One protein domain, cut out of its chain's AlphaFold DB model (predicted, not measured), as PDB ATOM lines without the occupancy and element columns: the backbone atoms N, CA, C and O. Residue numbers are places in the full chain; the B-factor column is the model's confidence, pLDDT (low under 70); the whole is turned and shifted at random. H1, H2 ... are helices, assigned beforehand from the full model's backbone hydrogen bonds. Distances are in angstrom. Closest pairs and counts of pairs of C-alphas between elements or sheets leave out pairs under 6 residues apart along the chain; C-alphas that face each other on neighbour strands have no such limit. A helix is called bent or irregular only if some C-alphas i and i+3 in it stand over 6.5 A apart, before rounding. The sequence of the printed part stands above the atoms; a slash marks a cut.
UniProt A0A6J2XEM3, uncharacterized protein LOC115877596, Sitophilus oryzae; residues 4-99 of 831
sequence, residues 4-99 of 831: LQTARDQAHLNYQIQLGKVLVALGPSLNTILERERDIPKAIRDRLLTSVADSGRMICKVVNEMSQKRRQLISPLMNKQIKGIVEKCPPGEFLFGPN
ATOM      1  N   LEU A   4      14.832  23.209   4.462       76.44
ATOM      2  CA  LEU A   4      16.200  23.614   4.791       76.44
ATOM      3  C   LEU A   4      17.028  24.065   3.572       76.44
ATOM      4  O   LEU A   4      17.858  24.963   3.697       76.44
ATOM      5  N   GLN A   5      16.845  23.452   2.398       74.94
ATOM      6  CA  GLN A   5      17.624  23.802   1.202       74.94
ATOM      7  C   GLN A   5      17.128  25.102   0.567       74.94
ATOM      8  O   GLN A   5      17.944  25.945   0.199       74.94
ATOM      9  N   THR A   6      15.809  25.302   0.519       77.56
ATOM     10  CA  THR A   6      15.196  26.554   0.054       77.56
ATOM     11  C   THR A   6      15.565  27.723   0.974       77.56
ATOM     12  O   THR A   6      15.989  28.765   0.483       77.56
ATOM     13  N   ALA A   7      15.526  27.533   2.299       81.38
ATOM     14  CA  ALA A   7      15.967  28.547   3.261       81.38
ATOM     15  C   ALA A   7      17.456  28.924   3.095       81.38
ATOM     16  O   ALA A   7      17.813  30.100   3.182       81.38
ATOM     17  N   ARG A   8      18.331  27.948   2.803       83.62
ATOM     18  CA  ARG A   8      19.762  28.197   2.539       83.62
ATOM     19  C   ARG A   8      20.004  28.969   1.241       83.62
ATOM     20  O   ARG A   8      20.839  29.869   1.240       83.62
ATOM     21  N   ASP A   9      19.290  28.661   0.155       87.25
ATOM     22  CA  ASP A   9      19.401  29.456  -1.077       87.25
ATOM     23  C   ASP A   9      18.899  30.892  -0.870       87.25
ATOM     24  O   ASP A   9      19.572  31.836  -1.280       87.25
ATOM     25  N   GLN A  10      17.781  31.063  -0.154       86.12
ATOM     26  CA  GLN A  10      17.225  32.380   0.156       86.12
ATOM     27  C   GLN A  10      18.185  33.235   0.998       86.12
ATOM     28  O   GLN A  10      18.349  34.423   0.723       86.12
ATOM     29  N   ALA A  11      18.881  32.644   1.975       87.56
ATOM     30  CA  ALA A  11      19.924  33.341   2.728       87.56
ATOM     31  C   ALA A  11      21.070  33.820   1.814       87.56
ATOM     32  O   ALA A  11      21.482  34.978   1.886       87.56
ATOM     33  N   HIS A  12      21.541  32.970   0.893       88.38
ATOM     34  CA  HIS A  12      22.559  33.363  -0.086       88.38
ATOM     35  C   HIS A  12      22.069  34.431  -1.077       88.38
ATOM     36  O   HIS A  12      22.837  35.333  -1.403       88.38
ATOM     37  N   LEU A  13      20.809  34.382  -1.519       87.88
ATOM     38  CA  LEU A  13      20.189  35.439  -2.326       87.88
ATOM     39  C   LEU A  13      20.173  36.779  -1.573       87.88
ATOM     40  O   LEU A  13      20.571  37.800  -2.131       87.88
ATOM     41  N   ASN A  14      19.787  36.777  -0.295       89.06
ATOM     42  CA  ASN A  14      19.749  37.988   0.526       89.06
ATOM     43  C   ASN A  14      21.149  38.619   0.679       89.06
ATOM     44  O   ASN A  14      21.287  39.835   0.531       89.06
ATOM     45  N   TYR A  15      22.198  37.812   0.879       90.12
ATOM     46  CA  TYR A  15      23.580  38.308   0.889       90.12
ATOM     47  C   TYR A  15      24.021  38.872  -0.472       90.12
ATOM     48  O   TYR A  15      24.669  39.915  -0.516       90.12
ATOM     49  N   GLN A  16      23.642  38.241  -1.591       89.31
ATOM     50  CA  GLN A  16      23.923  38.784  -2.928       89.31
ATOM     51  C   GLN A  16      23.245  40.141  -3.156       89.31
ATOM     52  O   GLN A  16      23.871  41.043  -3.710       89.31
ATOM     53  N   ILE A  17      22.005  40.315  -2.688       87.75
ATOM     54  CA  ILE A  17      21.282  41.593  -2.758       87.75
ATOM     55  C   ILE A  17      21.990  42.667  -1.919       87.75
ATOM     56  O   ILE A  17      22.150  43.795  -2.384       87.75
ATOM     57  N   GLN A  18      22.458  42.336  -0.711       89.62
ATOM     58  CA  GLN A  18      23.231  43.269   0.118       89.62
ATOM     59  C   GLN A  18      24.551  43.676  -0.554       89.62
ATOM     60  O   GLN A  18      24.834  44.867  -0.659       89.62
ATOM     61  N   LEU A  19      25.319  42.721  -1.087       90.06
ATOM     62  CA  LEU A  19      26.557  43.003  -1.825       90.06
ATOM     63  C   LEU A  19      26.307  43.839  -3.091       90.06
ATOM     64  O   LEU A  19      27.089  44.739  -3.393       90.06
ATOM     65  N   GLY A  20      25.199  43.596  -3.798       86.50
ATOM     66  CA  GLY A  20      24.762  44.423  -4.925       86.50
ATOM     67  C   GLY A  20      24.484  45.872  -4.516       86.50
ATOM     68  O   GLY A  20      24.951  46.791  -5.183       86.50
ATOM     69  N   LYS A  21      23.809  46.095  -3.379       88.44
ATOM     70  CA  LYS A  21      23.590  47.444  -2.822       88.44
ATOM     71  C   LYS A  21      24.904  48.147  -2.462       88.44
ATOM     72  O   LYS A  21      25.039  49.331  -2.749       88.44
ATOM     73  N   VAL A  22      25.882  47.431  -1.899       88.44
ATOM     74  CA  VAL A  22      27.225  47.983  -1.621       88.44
ATOM     75  C   VAL A  22      27.935  48.373  -2.923       88.44
ATOM     76  O   VAL A  22      28.529  49.443  -2.997       88.44
ATOM     77  N   LEU A  23      27.834  47.552  -3.975       87.06
ATOM     78  CA  LEU A  23      28.432  47.859  -5.278       87.06
ATOM     79  C   LEU A  23      27.795  49.100  -5.932       87.06
ATOM     80  O   LEU A  23      28.515  49.935  -6.473       87.06
ATOM     81  N   VAL A  24      26.470  49.257  -5.831       87.62
ATOM     82  CA  VAL A  24      25.757  50.467  -6.282       87.62
ATOM     83  C   VAL A  24      26.196  51.696  -5.478       87.62
ATOM     84  O   VAL A  24      26.442  52.743  -6.068       87.62
ATOM     85  N   ALA A  25      26.373  51.570  -4.159       86.56
ATOM     86  CA  ALA A  25      26.835  52.663  -3.299       86.56
ATOM     87  C   ALA A  25      28.287  53.112  -3.580       86.56
ATOM     88  O   ALA A  25      28.619  54.267  -3.332       86.56
ATOM     89  N   LEU A  26      29.141  52.243  -4.141       88.06
ATOM     90  CA  LEU A  26      30.494  52.613  -4.585       88.06
ATOM     91  C   LEU A  26      30.509  53.434  -5.888       88.06
ATOM     92  O   LEU A  26      31.478  54.151  -6.139       88.06
ATOM     93  N   GLY A  27      29.456  53.349  -6.711       83.19
ATOM     94  CA  GLY A  27      29.350  54.068  -7.987       83.19
ATOM     95  C   GLY A  27      29.480  55.592  -7.846       83.19
ATOM     96  O   GLY A  27      30.374  56.169  -8.463       83.19
ATOM     97  N   PRO A  28      28.675  56.252  -6.988       85.62
ATOM     98  CA  PRO A  28      28.798  57.686  -6.718       85.62
ATOM     99  C   PRO A  28      30.189  58.105  -6.224       85.62
ATOM    100  O   PRO A  28      30.693  59.149  -6.635       85.62
ATOM    101  N   SER A  29      30.850  57.287  -5.395       83.06
ATOM    102  CA  SER A  29      32.222  57.562  -4.945       83.06
ATOM    103  C   SER A  29      33.222  57.510  -6.102       83.06
ATOM    104  O   SER A  29      34.090  58.374  -6.189       83.06
ATOM    105  N   LEU A  30      33.084  56.539  -7.012       84.50
ATOM    106  CA  LEU A  30      33.915  56.439  -8.211       84.50
ATOM    107  C   LEU A  30      33.703  57.647  -9.141       84.50
ATOM    108  O   LEU A  30      34.682  58.277  -9.532       84.50
ATOM    109  N   ASN A  31      32.449  58.009  -9.435       84.88
ATOM    110  CA  ASN A  31      32.124  59.180 -10.259       84.88
ATOM    111  C   ASN A  31      32.685  60.473  -9.653       84.88
ATOM    112  O   ASN A  31      33.352  61.225 -10.352       84.88
ATOM    113  N   THR A  32      32.524  60.685  -8.342       84.56
ATOM    114  CA  THR A  32      33.048  61.882  -7.652       84.56
ATOM    115  C   THR A  32      34.569  62.032  -7.813       84.56
ATOM    116  O   THR A  32      35.068  63.147  -7.961       84.56
ATOM    117  N   ILE A  33      35.321  60.922  -7.807       84.19
ATOM    118  CA  ILE A  33      36.784  60.929  -8.000       84.19
ATOM    119  C   ILE A  33      37.162  61.184  -9.472       84.19
ATOM    120  O   ILE A  33      38.212  61.769  -9.738       84.19
ATOM    121  N   LEU A  34      36.328  60.749 -10.423       81.44
ATOM    122  CA  LEU A  34      36.544  60.941 -11.862       81.44
ATOM    123  C   LEU A  34      36.175  62.358 -12.331       81.44
ATOM    124  O   LEU A  34      36.894  62.935 -13.139       81.44
ATOM    125  N   GLU A  35      35.093  62.935 -11.806       83.06
ATOM    126  CA  GLU A  35      34.607  64.272 -12.176       83.06
ATOM    127  C   GLU A  35      35.510  65.394 -11.630       83.06
ATOM    128  O   GLU A  35      35.741  66.394 -12.310       83.06
ATOM    129  N   ARG A  36      36.105  65.215 -10.441       75.94
ATOM    130  CA  ARG A  36      37.030  66.187  -9.820       75.94
ATOM    131  C   ARG A  36      38.481  66.032 -10.286       75.94
ATOM    132  O   ARG A  36      39.422  66.054  -9.492       75.94
ATOM    133  N   GLU A  37      38.670  65.898 -11.600       63.72
ATOM    134  CA  GLU A  37      39.970  65.696 -12.261       63.72
ATOM    135  C   GLU A  37      41.016  66.757 -11.859       63.72
ATOM    136  O   GLU A  37      42.189  66.411 -11.700       63.72
ATOM    137  N   ARG A  38      40.605  68.022 -11.676       68.62
ATOM    138  CA  ARG A  38      41.497  69.167 -11.406       68.62
ATOM    139  C   ARG A  38      41.748  69.450  -9.920       68.62
ATOM    140  O   ARG A  38      42.750  70.086  -9.607       68.62
ATOM    141  N   ASP A  39      40.889  68.963  -9.024       76.44
ATOM    142  CA  ASP A  39      40.932  69.313  -7.593       76.44
ATOM    143  C   ASP A  39      41.780  68.332  -6.765       76.44
ATOM    144  O   ASP A  39      42.227  68.652  -5.663       76.44
ATOM    145  N   ILE A  40      41.985  67.111  -7.273       79.31
ATOM    146  CA  ILE A  40      42.691  66.034  -6.570       79.31
ATOM    147  C   ILE A  40      44.065  65.814  -7.226       79.31
ATOM    148  O   ILE A  40      44.119  65.420  -8.395       79.31
ATOM    149  N   PRO A  41      45.187  65.971  -6.493       85.56
ATOM    150  CA  PRO A  41      46.518  65.677  -7.017       85.56
ATOM    151  C   PRO A  41      46.600  64.265  -7.606       85.56
ATOM    152  O   PRO A  41      46.231  63.289  -6.947       85.56
ATOM    153  N   LYS A  42      47.124  64.143  -8.832       81.25
ATOM    154  CA  LYS A  42      47.116  62.901  -9.630       81.25
ATOM    155  C   LYS A  42      47.556  61.655  -8.848       81.25
ATOM    156  O   LYS A  42      46.868  60.643  -8.867       81.25
ATOM    157  N   ALA A  43      48.642  61.749  -8.078       82.50
ATOM    158  CA  ALA A  43      49.154  60.639  -7.268       82.50
ATOM    159  C   ALA A  43      48.195  60.172  -6.148       82.50
ATOM    160  O   ALA A  43      48.218  59.005  -5.761       82.50
ATOM    161  N   ILE A  44      47.347  61.062  -5.622       84.06
ATOM    162  CA  ILE A  44      46.298  60.726  -4.647       84.06
ATOM    163  C   ILE A  44      45.095  60.131  -5.383       84.06
ATOM    164  O   ILE A  44      44.590  59.082  -4.984       84.06
ATOM    165  N   ARG A  45      44.687  60.753  -6.495       85.00
ATOM    166  CA  ARG A  45      43.584  60.298  -7.353       85.00
ATOM    167  C   ARG A  45      43.787  58.863  -7.838       85.00
ATOM    168  O   ARG A  45      42.900  58.034  -7.666       85.00
ATOM    169  N   ASP A  46      44.976  58.542  -8.342       83.62
ATOM    170  CA  ASP A  46      45.314  57.208  -8.847       83.62
ATOM    171  C   ASP A  46      45.289  56.149  -7.722       83.62
ATOM    172  O   ASP A  46      44.829  55.022  -7.931       83.62
ATOM    173  N   ARG A  47      45.694  56.506  -6.490       86.62
ATOM    174  CA  ARG A  47      45.594  55.625  -5.307       86.62
ATOM    175  C   ARG A  47      44.145  55.407  -4.857       86.62
ATOM    176  O   ARG A  47      43.787  54.275  -4.529       86.62
ATOM    177  N   LEU A  48      43.314  56.451  -4.867       86.62
ATOM    178  CA  LEU A  48      41.886  56.358  -4.539       86.62
ATOM    179  C   LEU A  48      41.128  55.519  -5.578       86.62
ATOM    180  O   LEU A  48      40.432  54.578  -5.198       86.62
ATOM    181  N   LEU A  49      41.330  55.783  -6.874       86.31
ATOM    182  CA  LEU A  49      40.747  54.989  -7.962       86.31
ATOM    183  C   LEU A  49      41.159  53.519  -7.872       86.31
ATOM    184  O   LEU A  49      40.312  52.641  -8.020       86.31
ATOM    185  N   THR A  50      42.432  53.236  -7.572       86.88
ATOM    186  CA  THR A  50      42.913  51.858  -7.381       86.88
ATOM    187  C   THR A  50      42.195  51.176  -6.214       86.88
ATOM    188  O   THR A  50      41.650  50.091  -6.397       86.88
ATOM    189  N   SER A  51      42.107  51.833  -5.051       87.88
ATOM    190  CA  SER A  51      41.452  51.294  -3.847       87.88
ATOM    191  C   SER A  51      39.950  51.026  -4.041       87.88
ATOM    192  O   SER A  51      39.448  49.951  -3.693       87.88
ATOM    193  N   VAL A  52      39.222  51.964  -4.661       88.19
ATOM    194  CA  VAL A  52      37.784  51.812  -4.955       88.19
ATOM    195  C   VAL A  52      37.559  50.726  -6.012       88.19
ATOM    196  O   VAL A  52      36.672  49.884  -5.853       88.19
ATOM    197  N   ALA A  53      38.395  50.671  -7.055       83.50
ATOM    198  CA  ALA A  53      38.314  49.635  -8.081       83.50
ATOM    199  C   ALA A  53      38.644  48.235  -7.532       83.50
ATOM    200  O   ALA A  53      37.976  47.272  -7.905       83.50
ATOM    201  N   ASP A  54      39.625  48.098  -6.633       87.88
ATOM    202  CA  ASP A  54      39.919  46.826  -5.960       87.88
ATOM    203  C   ASP A  54      38.792  46.393  -5.021       87.88
ATOM    204  O   ASP A  54      38.390  45.228  -5.052       87.88
ATOM    205  N   SER A  55      38.196  47.329  -4.279       88.88
ATOM    206  CA  SER A  55      37.012  47.065  -3.448       88.88
ATOM    207  C   SER A  55      35.840  46.545  -4.293       88.88
ATOM    208  O   SER A  55      35.262  45.499  -3.985       88.88
ATOM    209  N   GLY A  56      35.550  47.198  -5.424       88.94
ATOM    210  CA  GLY A  56      34.542  46.739  -6.386       88.94
ATOM    211  C   GLY A  56      34.869  45.364  -6.987       88.94
ATOM    212  O   GLY A  56      34.006  44.485  -7.025       88.94
ATOM    213  N   ARG A  57      36.130  45.121  -7.383       88.38
ATOM    214  CA  ARG A  57      36.600  43.806  -7.866       88.38
ATOM    215  C   ARG A  57      36.391  42.704  -6.825       88.38
ATOM    216  O   ARG A  57      35.949  41.609  -7.183       88.38
ATOM    217  N   MET A  58      36.682  42.975  -5.552       89.06
ATOM    218  CA  MET A  58      36.481  42.023  -4.455       89.06
ATOM    219  C   MET A  58      34.996  41.710  -4.239       89.06
ATOM    220  O   MET A  58      34.639  40.535  -4.160       89.06
ATOM    221  N   ILE A  59      34.119  42.718  -4.233       90.38
ATOM    222  CA  ILE A  59      32.664  42.519  -4.095       90.38
ATOM    223  C   ILE A  59      32.113  41.686  -5.262       90.38
ATOM    224  O   ILE A  59      31.450  40.673  -5.031       90.38
ATOM    225  N   CYS A  60      32.455  42.027  -6.510       87.75
ATOM    226  CA  CYS A  60      32.049  41.261  -7.695       87.75
ATOM    227  C   CYS A  60      32.512  39.794  -7.644       87.75
ATOM    228  O   CYS A  60      31.776  38.889  -8.051       87.75
ATOM    229  N   LYS A  61      33.710  39.534  -7.104       88.31
ATOM    230  CA  LYS A  61      34.210  38.170  -6.885       88.31
ATOM    231  C   LYS A  61      33.340  37.405  -5.880       88.31
ATOM    232  O   LYS A  61      32.932  36.286  -6.190       88.31
ATOM    233  N   VAL A  62      33.007  38.000  -4.730       88.19
ATOM    234  CA  VAL A  62      32.151  37.360  -3.710       88.19
ATOM    235  C   VAL A  62      30.736  37.105  -4.249       88.19
ATOM    236  O   VAL A  62      30.191  36.021  -4.043       88.19
ATOM    237  N   VAL A  63      30.161  38.041  -5.014       88.31
ATOM    238  CA  VAL A  63      28.851  37.858  -5.669       88.31
ATOM    239  C   VAL A  63      28.862  36.656  -6.623       88.31
ATOM    240  O   VAL A  63      27.936  35.841  -6.582       88.31
ATOM    241  N   ASN A  64      29.916  36.488  -7.432       85.88
ATOM    242  CA  ASN A  64      30.076  35.325  -8.314       85.88
ATOM    243  C   ASN A  64      30.258  34.020  -7.517       85.88
ATOM    244  O   ASN A  64      29.599  33.024  -7.814       85.88
ATOM    245  N   GLU A  65      31.092  34.013  -6.472       85.38
ATOM    246  CA  GLU A  65      31.264  32.844  -5.597       85.38
ATOM    247  C   GLU A  65      29.936  32.416  -4.947       85.38
ATOM    248  O   GLU A  65      29.613  31.224  -4.941       85.38
ATOM    249  N   MET A  66      29.109  33.371  -4.510       87.56
ATOM    250  CA  MET A  66      27.749  33.093  -4.042       87.56
ATOM    251  C   MET A  66      26.843  32.536  -5.147       87.56
ATOM    252  O   MET A  66      26.142  31.555  -4.896       87.56
ATOM    253  N   SER A  67      26.908  33.051  -6.380       88.06
ATOM    254  CA  SER A  67      26.167  32.471  -7.511       88.06
ATOM    255  C   SER A  67      26.563  31.012  -7.736       88.06
ATOM    256  O   SER A  67      25.693  30.156  -7.882       88.06
ATOM    257  N   GLN A  68      27.856  30.671  -7.683       85.56
ATOM    258  CA  GLN A  68      28.284  29.271  -7.796       85.56
ATOM    259  C   GLN A  68      27.796  28.413  -6.616       85.56
ATOM    260  O   GLN A  68      27.400  27.268  -6.830       85.56
ATOM    261  N   LYS A  69      27.767  28.944  -5.384       85.94
ATOM    262  CA  LYS A  69      27.236  28.222  -4.211       85.94
ATOM    263  C   LYS A  69      25.741  27.935  -4.327       85.94
ATOM    264  O   LYS A  69      25.332  26.795  -4.124       85.94
ATOM    265  N   ARG A  70      24.944  28.914  -4.751       88.00
ATOM    266  CA  ARG A  70      23.511  28.740  -5.036       88.00
ATOM    267  C   ARG A  70      23.265  27.702  -6.132       88.00
ATOM    268  O   ARG A  70      22.489  26.765  -5.946       88.00
ATOM    269  N   ARG A  71      24.041  27.754  -7.225       86.06
ATOM    270  CA  ARG A  71      24.029  26.708  -8.265       86.06
ATOM    271  C   ARG A  71      24.363  25.321  -7.695       86.06
ATOM    272  O   ARG A  71      23.711  24.354  -8.082       86.06
ATOM    273  N   GLN A  72      25.319  25.204  -6.766       82.75
ATOM    274  CA  GLN A  72      25.688  23.934  -6.111       82.75
ATOM    275  C   GLN A  72      24.593  23.396  -5.174       82.75
ATOM    276  O   GLN A  72      24.456  22.180  -5.061       82.75
ATOM    277  N   LEU A  73      23.803  24.269  -4.541       82.44
ATOM    278  CA  LEU A  73      22.661  23.883  -3.703       82.44
ATOM    279  C   LEU A  73      21.453  23.420  -4.534       82.44
ATOM    280  O   LEU A  73      20.777  22.471  -4.146       82.44
ATOM    281  N   ILE A  74      21.202  24.056  -5.683       81.81
ATOM    282  CA  ILE A  74      20.028  23.778  -6.527       81.81
ATOM    283  C   ILE A  74      20.270  22.634  -7.532       81.81
ATOM    284  O   ILE A  74      19.376  21.821  -7.760       81.81
ATOM    285  N   SER A  75      21.468  22.508  -8.114       79.00
ATOM    286  CA  SER A  75      21.764  21.477  -9.138       79.00
ATOM    287  C   SER A  75      21.459  20.021  -8.720       79.00
ATOM    288  O   SER A  75      21.046  19.247  -9.584       79.00
ATOM    289  N   PRO A  76      21.630  19.596  -7.448       78.31
ATOM    290  CA  PRO A  76      21.254  18.253  -6.996       78.31
ATOM    291  C   PRO A  76      19.742  17.984  -6.960       78.31
ATOM    292  O   PRO A  76      19.349  16.823  -6.971       78.31
ATOM    293  N   LEU A  77      18.907  19.029  -6.918       76.25
ATOM    294  CA  LEU A  77      17.441  18.926  -6.924       76.25
ATOM    295  C   LEU A  77      16.854  18.809  -8.338       76.25
ATOM    296  O   LEU A  77      15.662  18.546  -8.497       76.25
ATOM    297  N   MET A  78      17.673  19.016  -9.368       76.44
ATOM    298  CA  MET A  78      17.271  18.913 -10.766       76.44
ATOM    299  C   MET A  78      17.402  17.474 -11.269       76.44
ATOM    300  O   MET A  78      18.290  16.729 -10.852       76.44
ATOM    301  N   ASN A  79      16.548  17.086 -12.222       75.12
ATOM    302  CA  ASN A  79      16.662  15.766 -12.839       75.12
ATOM    303  C   ASN A  79      18.018  15.610 -13.570       75.12
ATOM    304  O   ASN A  79      18.661  16.587 -13.970       75.12
ATOM    305  N   LYS A  80      18.465  14.361 -13.749       72.94
ATOM    306  CA  LYS A  80      19.812  14.040 -14.263       72.94
ATOM    307  C   LYS A  80      20.094  14.635 -15.655       72.94
ATOM    308  O   LYS A  80      21.242  14.962 -15.946       72.94
ATOM    309  N   GLN A  81      19.061  14.807 -16.484       65.88
ATOM    310  CA  GLN A  81      19.152  15.422 -17.815       65.88
ATOM    311  C   GLN A  81      19.363  16.945 -17.727       65.88
ATOM    312  O   GLN A  81      20.315  17.472 -18.301       65.88
ATOM    313  N   ILE A  82      18.519  17.648 -16.963       70.06
ATOM    314  CA  ILE A  82      18.580  19.106 -16.774       70.06
ATOM    315  C   ILE A  82      19.895  19.499 -16.099       70.06
ATOM    316  O   ILE A  82      20.546  20.442 -16.545       70.06
ATOM    317  N   LYS A  83      20.350  18.739 -15.093       75.50
ATOM    318  CA  LYS A  83      21.624  18.981 -14.401       75.50
ATOM    319  C   LYS A  83      22.810  19.113 -15.373       75.50
ATOM    320  O   LYS A  83      23.564  20.080 -15.288       75.50
ATOM    321  N   GLY A  84      22.925  18.214 -16.356       69.94
ATOM    322  CA  GLY A  84      24.004  18.237 -17.356       69.94
ATOM    323  C   GLY A  84      23.937  19.390 -18.374       69.94
ATOM    324  O   GLY A  84      24.941  19.693 -19.026       69.94
ATOM    325  N   ILE A  85      22.777  20.042 -18.514       71.19
ATOM    326  CA  ILE A  85      22.582  21.275 -19.301       71.19
ATOM    327  C   ILE A  85      22.941  22.494 -18.441       71.19
ATOM    328  O   ILE A  85      23.652  23.402 -18.879       71.19
ATOM    329  N   VAL A  86      22.472  22.487 -17.195       72.75
ATOM    330  CA  VAL A  86      22.575  23.584 -16.233       72.75
ATOM    331  C   VAL A  86      24.006  23.810 -15.743       72.75
ATOM    332  O   VAL A  86      24.430  24.960 -15.620       72.75
ATOM    333  N   GLU A  87      24.796  22.752 -15.539       70.44
ATOM    334  CA  GLU A  87      26.220  22.864 -15.184       70.44
ATOM    335  C   GLU A  87      27.023  23.653 -16.239       70.44
ATOM    336  O   GLU A  87      27.934  24.408 -15.888       70.44
ATOM    337  N   LYS A  88      26.630  23.561 -17.518       70.25
ATOM    338  CA  LYS A  88      27.306  24.194 -18.667       70.25
ATOM    339  C   LYS A  88      26.899  25.651 -18.923       70.25
ATOM    340  O   LYS A  88      27.509  26.296 -19.773       70.25
ATOM    341  N   CYS A  89      25.887  26.174 -18.232       71.38
ATOM    342  CA  CYS A  89      25.429  27.554 -18.406       71.38
ATOM    343  C   CYS A  89      26.065  28.471 -17.341       71.38
ATOM    344  O   CYS A  89      25.907  28.189 -16.153       71.38
ATOM    345  N   PRO A  90      26.793  29.544 -17.708       67.44
ATOM    346  CA  PRO A  90      27.302  30.500 -16.726       67.44
ATOM    347  C   PRO A  90      26.143  31.283 -16.076       67.44
ATOM    348  O   PRO A  90      25.116  31.485 -16.729       67.44
ATOM    349  N   PRO A  91      26.283  31.733 -14.815       70.00
ATOM    350  CA  PRO A  91      25.325  32.659 -14.221       70.00
ATOM    351  C   PRO A  91      25.427  34.023 -14.914       70.00
ATOM    352  O   PRO A  91      26.528  34.488 -15.210       70.00
ATOM    353  N   GLY A  92      24.282  34.655 -15.151       71.06
ATOM    354  CA  GLY A  92      24.168  36.015 -15.680       71.06
ATOM    355  C   GLY A  92      23.056  36.748 -14.937       71.06
ATOM    356  O   GLY A  92      22.975  36.638 -13.717       71.06
ATOM    357  N   GLU A  93      22.166  37.412 -15.674       71.00
ATOM    358  CA  GLU A  93      20.905  37.968 -15.152       71.00
ATOM    359  C   GLU A  93      20.095  36.923 -14.361       71.00
ATOM    360  O   GLU A  93      19.660  37.166 -13.237       71.00
ATOM    361  N   PHE A  94      19.994  35.707 -14.906       78.31
ATOM    362  CA  PHE A  94      19.442  34.543 -14.217       78.31
ATOM    363  C   PHE A  94      20.561  33.609 -13.743       78.31
ATOM    364  O   PHE A  94      21.577  33.425 -14.423       78.31
ATOM    365  N   LEU A  95      20.335  32.928 -12.612       80.31
ATOM    366  CA  LEU A  95      21.305  32.033 -11.959       80.31
ATOM    367  C   LEU A  95      21.844  30.911 -12.876       80.31
ATOM    368  O   LEU A  95      22.952  30.413 -12.669       80.31
ATOM    369  N   PHE A  96      21.076  30.536 -13.901       82.75
ATOM    370  CA  PHE A  96      21.422  29.521 -14.902       82.75
ATOM    371  C   PHE A  96      21.370  30.047 -16.352       82.75
ATOM    372  O   PHE A  96      21.382  29.258 -17.298       82.75
ATOM    373  N   GLY A  97      21.335  31.374 -16.523       77.00
ATOM    374  CA  GLY A  97      21.180  32.066 -17.804       77.00
ATOM    375  C   GLY A  97      19.729  32.114 -18.325       77.00
ATOM    376  O   GLY A  97      18.913  31.278 -17.932       77.00
ATOM    377  N   PRO A  98      19.398  33.079 -19.208       70.38
ATOM    378  CA  PRO A  98      18.024  33.314 -19.675       70.38
ATOM    379  C   PRO A  98      17.446  32.146 -20.496       70.38
ATOM    380  O   PRO A  98      16.341  31.679 -20.237       70.38
ATOM    381  N   ASN A  99      18.217  31.585 -21.432       69.25
ATOM    382  CA  ASN A  99      17.735  30.579 -22.394       69.25
ATOM    383  C   ASN A  99      17.692  29.138 -21.832       69.25
ATOM    384  O   ASN A  99      17.969  28.173 -22.552       69.25
TER     385      ASN A  99
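What this domain is: This is residues 4 to 99 of the 831 residues of the protein "uncharacterized protein LOC115877596" of Sitophilus oryzae (UniProt A0A6J2XEM3). Two long helices, H1 and H2, lie side by side as a hairpin; at its open end the short H3 folds back after H2, followed by a tail without named elements, residues 87 to 99. The 96 printed residues hold H1, H2 and H3 in that order, no named strand: all helix. The rod spans 59 by 26 by 18 A, only just loose, close to extended, with a radius of gyration of the C-alphas of 18.3 A.

Where its parts are: H1, residues 4 to 35, begins at C-alpha (16.200, 23.614, 4.791) and is 47.7 A long; it is neither bent nor irregular, but only just: C-alphas 25 and 28 are 6.4 A apart. H2, residues 42 to 77, is 53.1 A long and only just irregular: C-alphas 73 and 76 are 6.7 A apart. H3, residues 80 to 86, is 10.1 A long and ends at (22.575, 23.584, -16.233).

How they stand to each other: H1 and H2, a helical hairpin, touch, closest at the C-alphas of Gln 16 and Val 63, 5.7 A, at a shallow tilt of 17 degrees, opposite ways. H2, with residues 75 to 76 alone, and H3 only just touch, with 3 pairs of C-alphas within 8 A, closest Ser 75 and Lys 83, 5.8 A; this helical hairpin has a shallow tilt of 15 degrees, opposite ways. H1 and H3 are apart. O i to N i+4 pairs within hydrogen-bond range are 25 of 28 in H1, 29 of 32 in H2 and 1 of 3 in H3, where 3 of 4 O i to N i+3 pairs are.

The domain as a whole: The C-alphas farthest apart, Asp 39 and Lys 80, are 59.5 A apart. The printed part has no cut and no long link between helices. Its mean pLDDT is 81.9; residues 37 to 38, 81, 84, 90 and 99 are under 70.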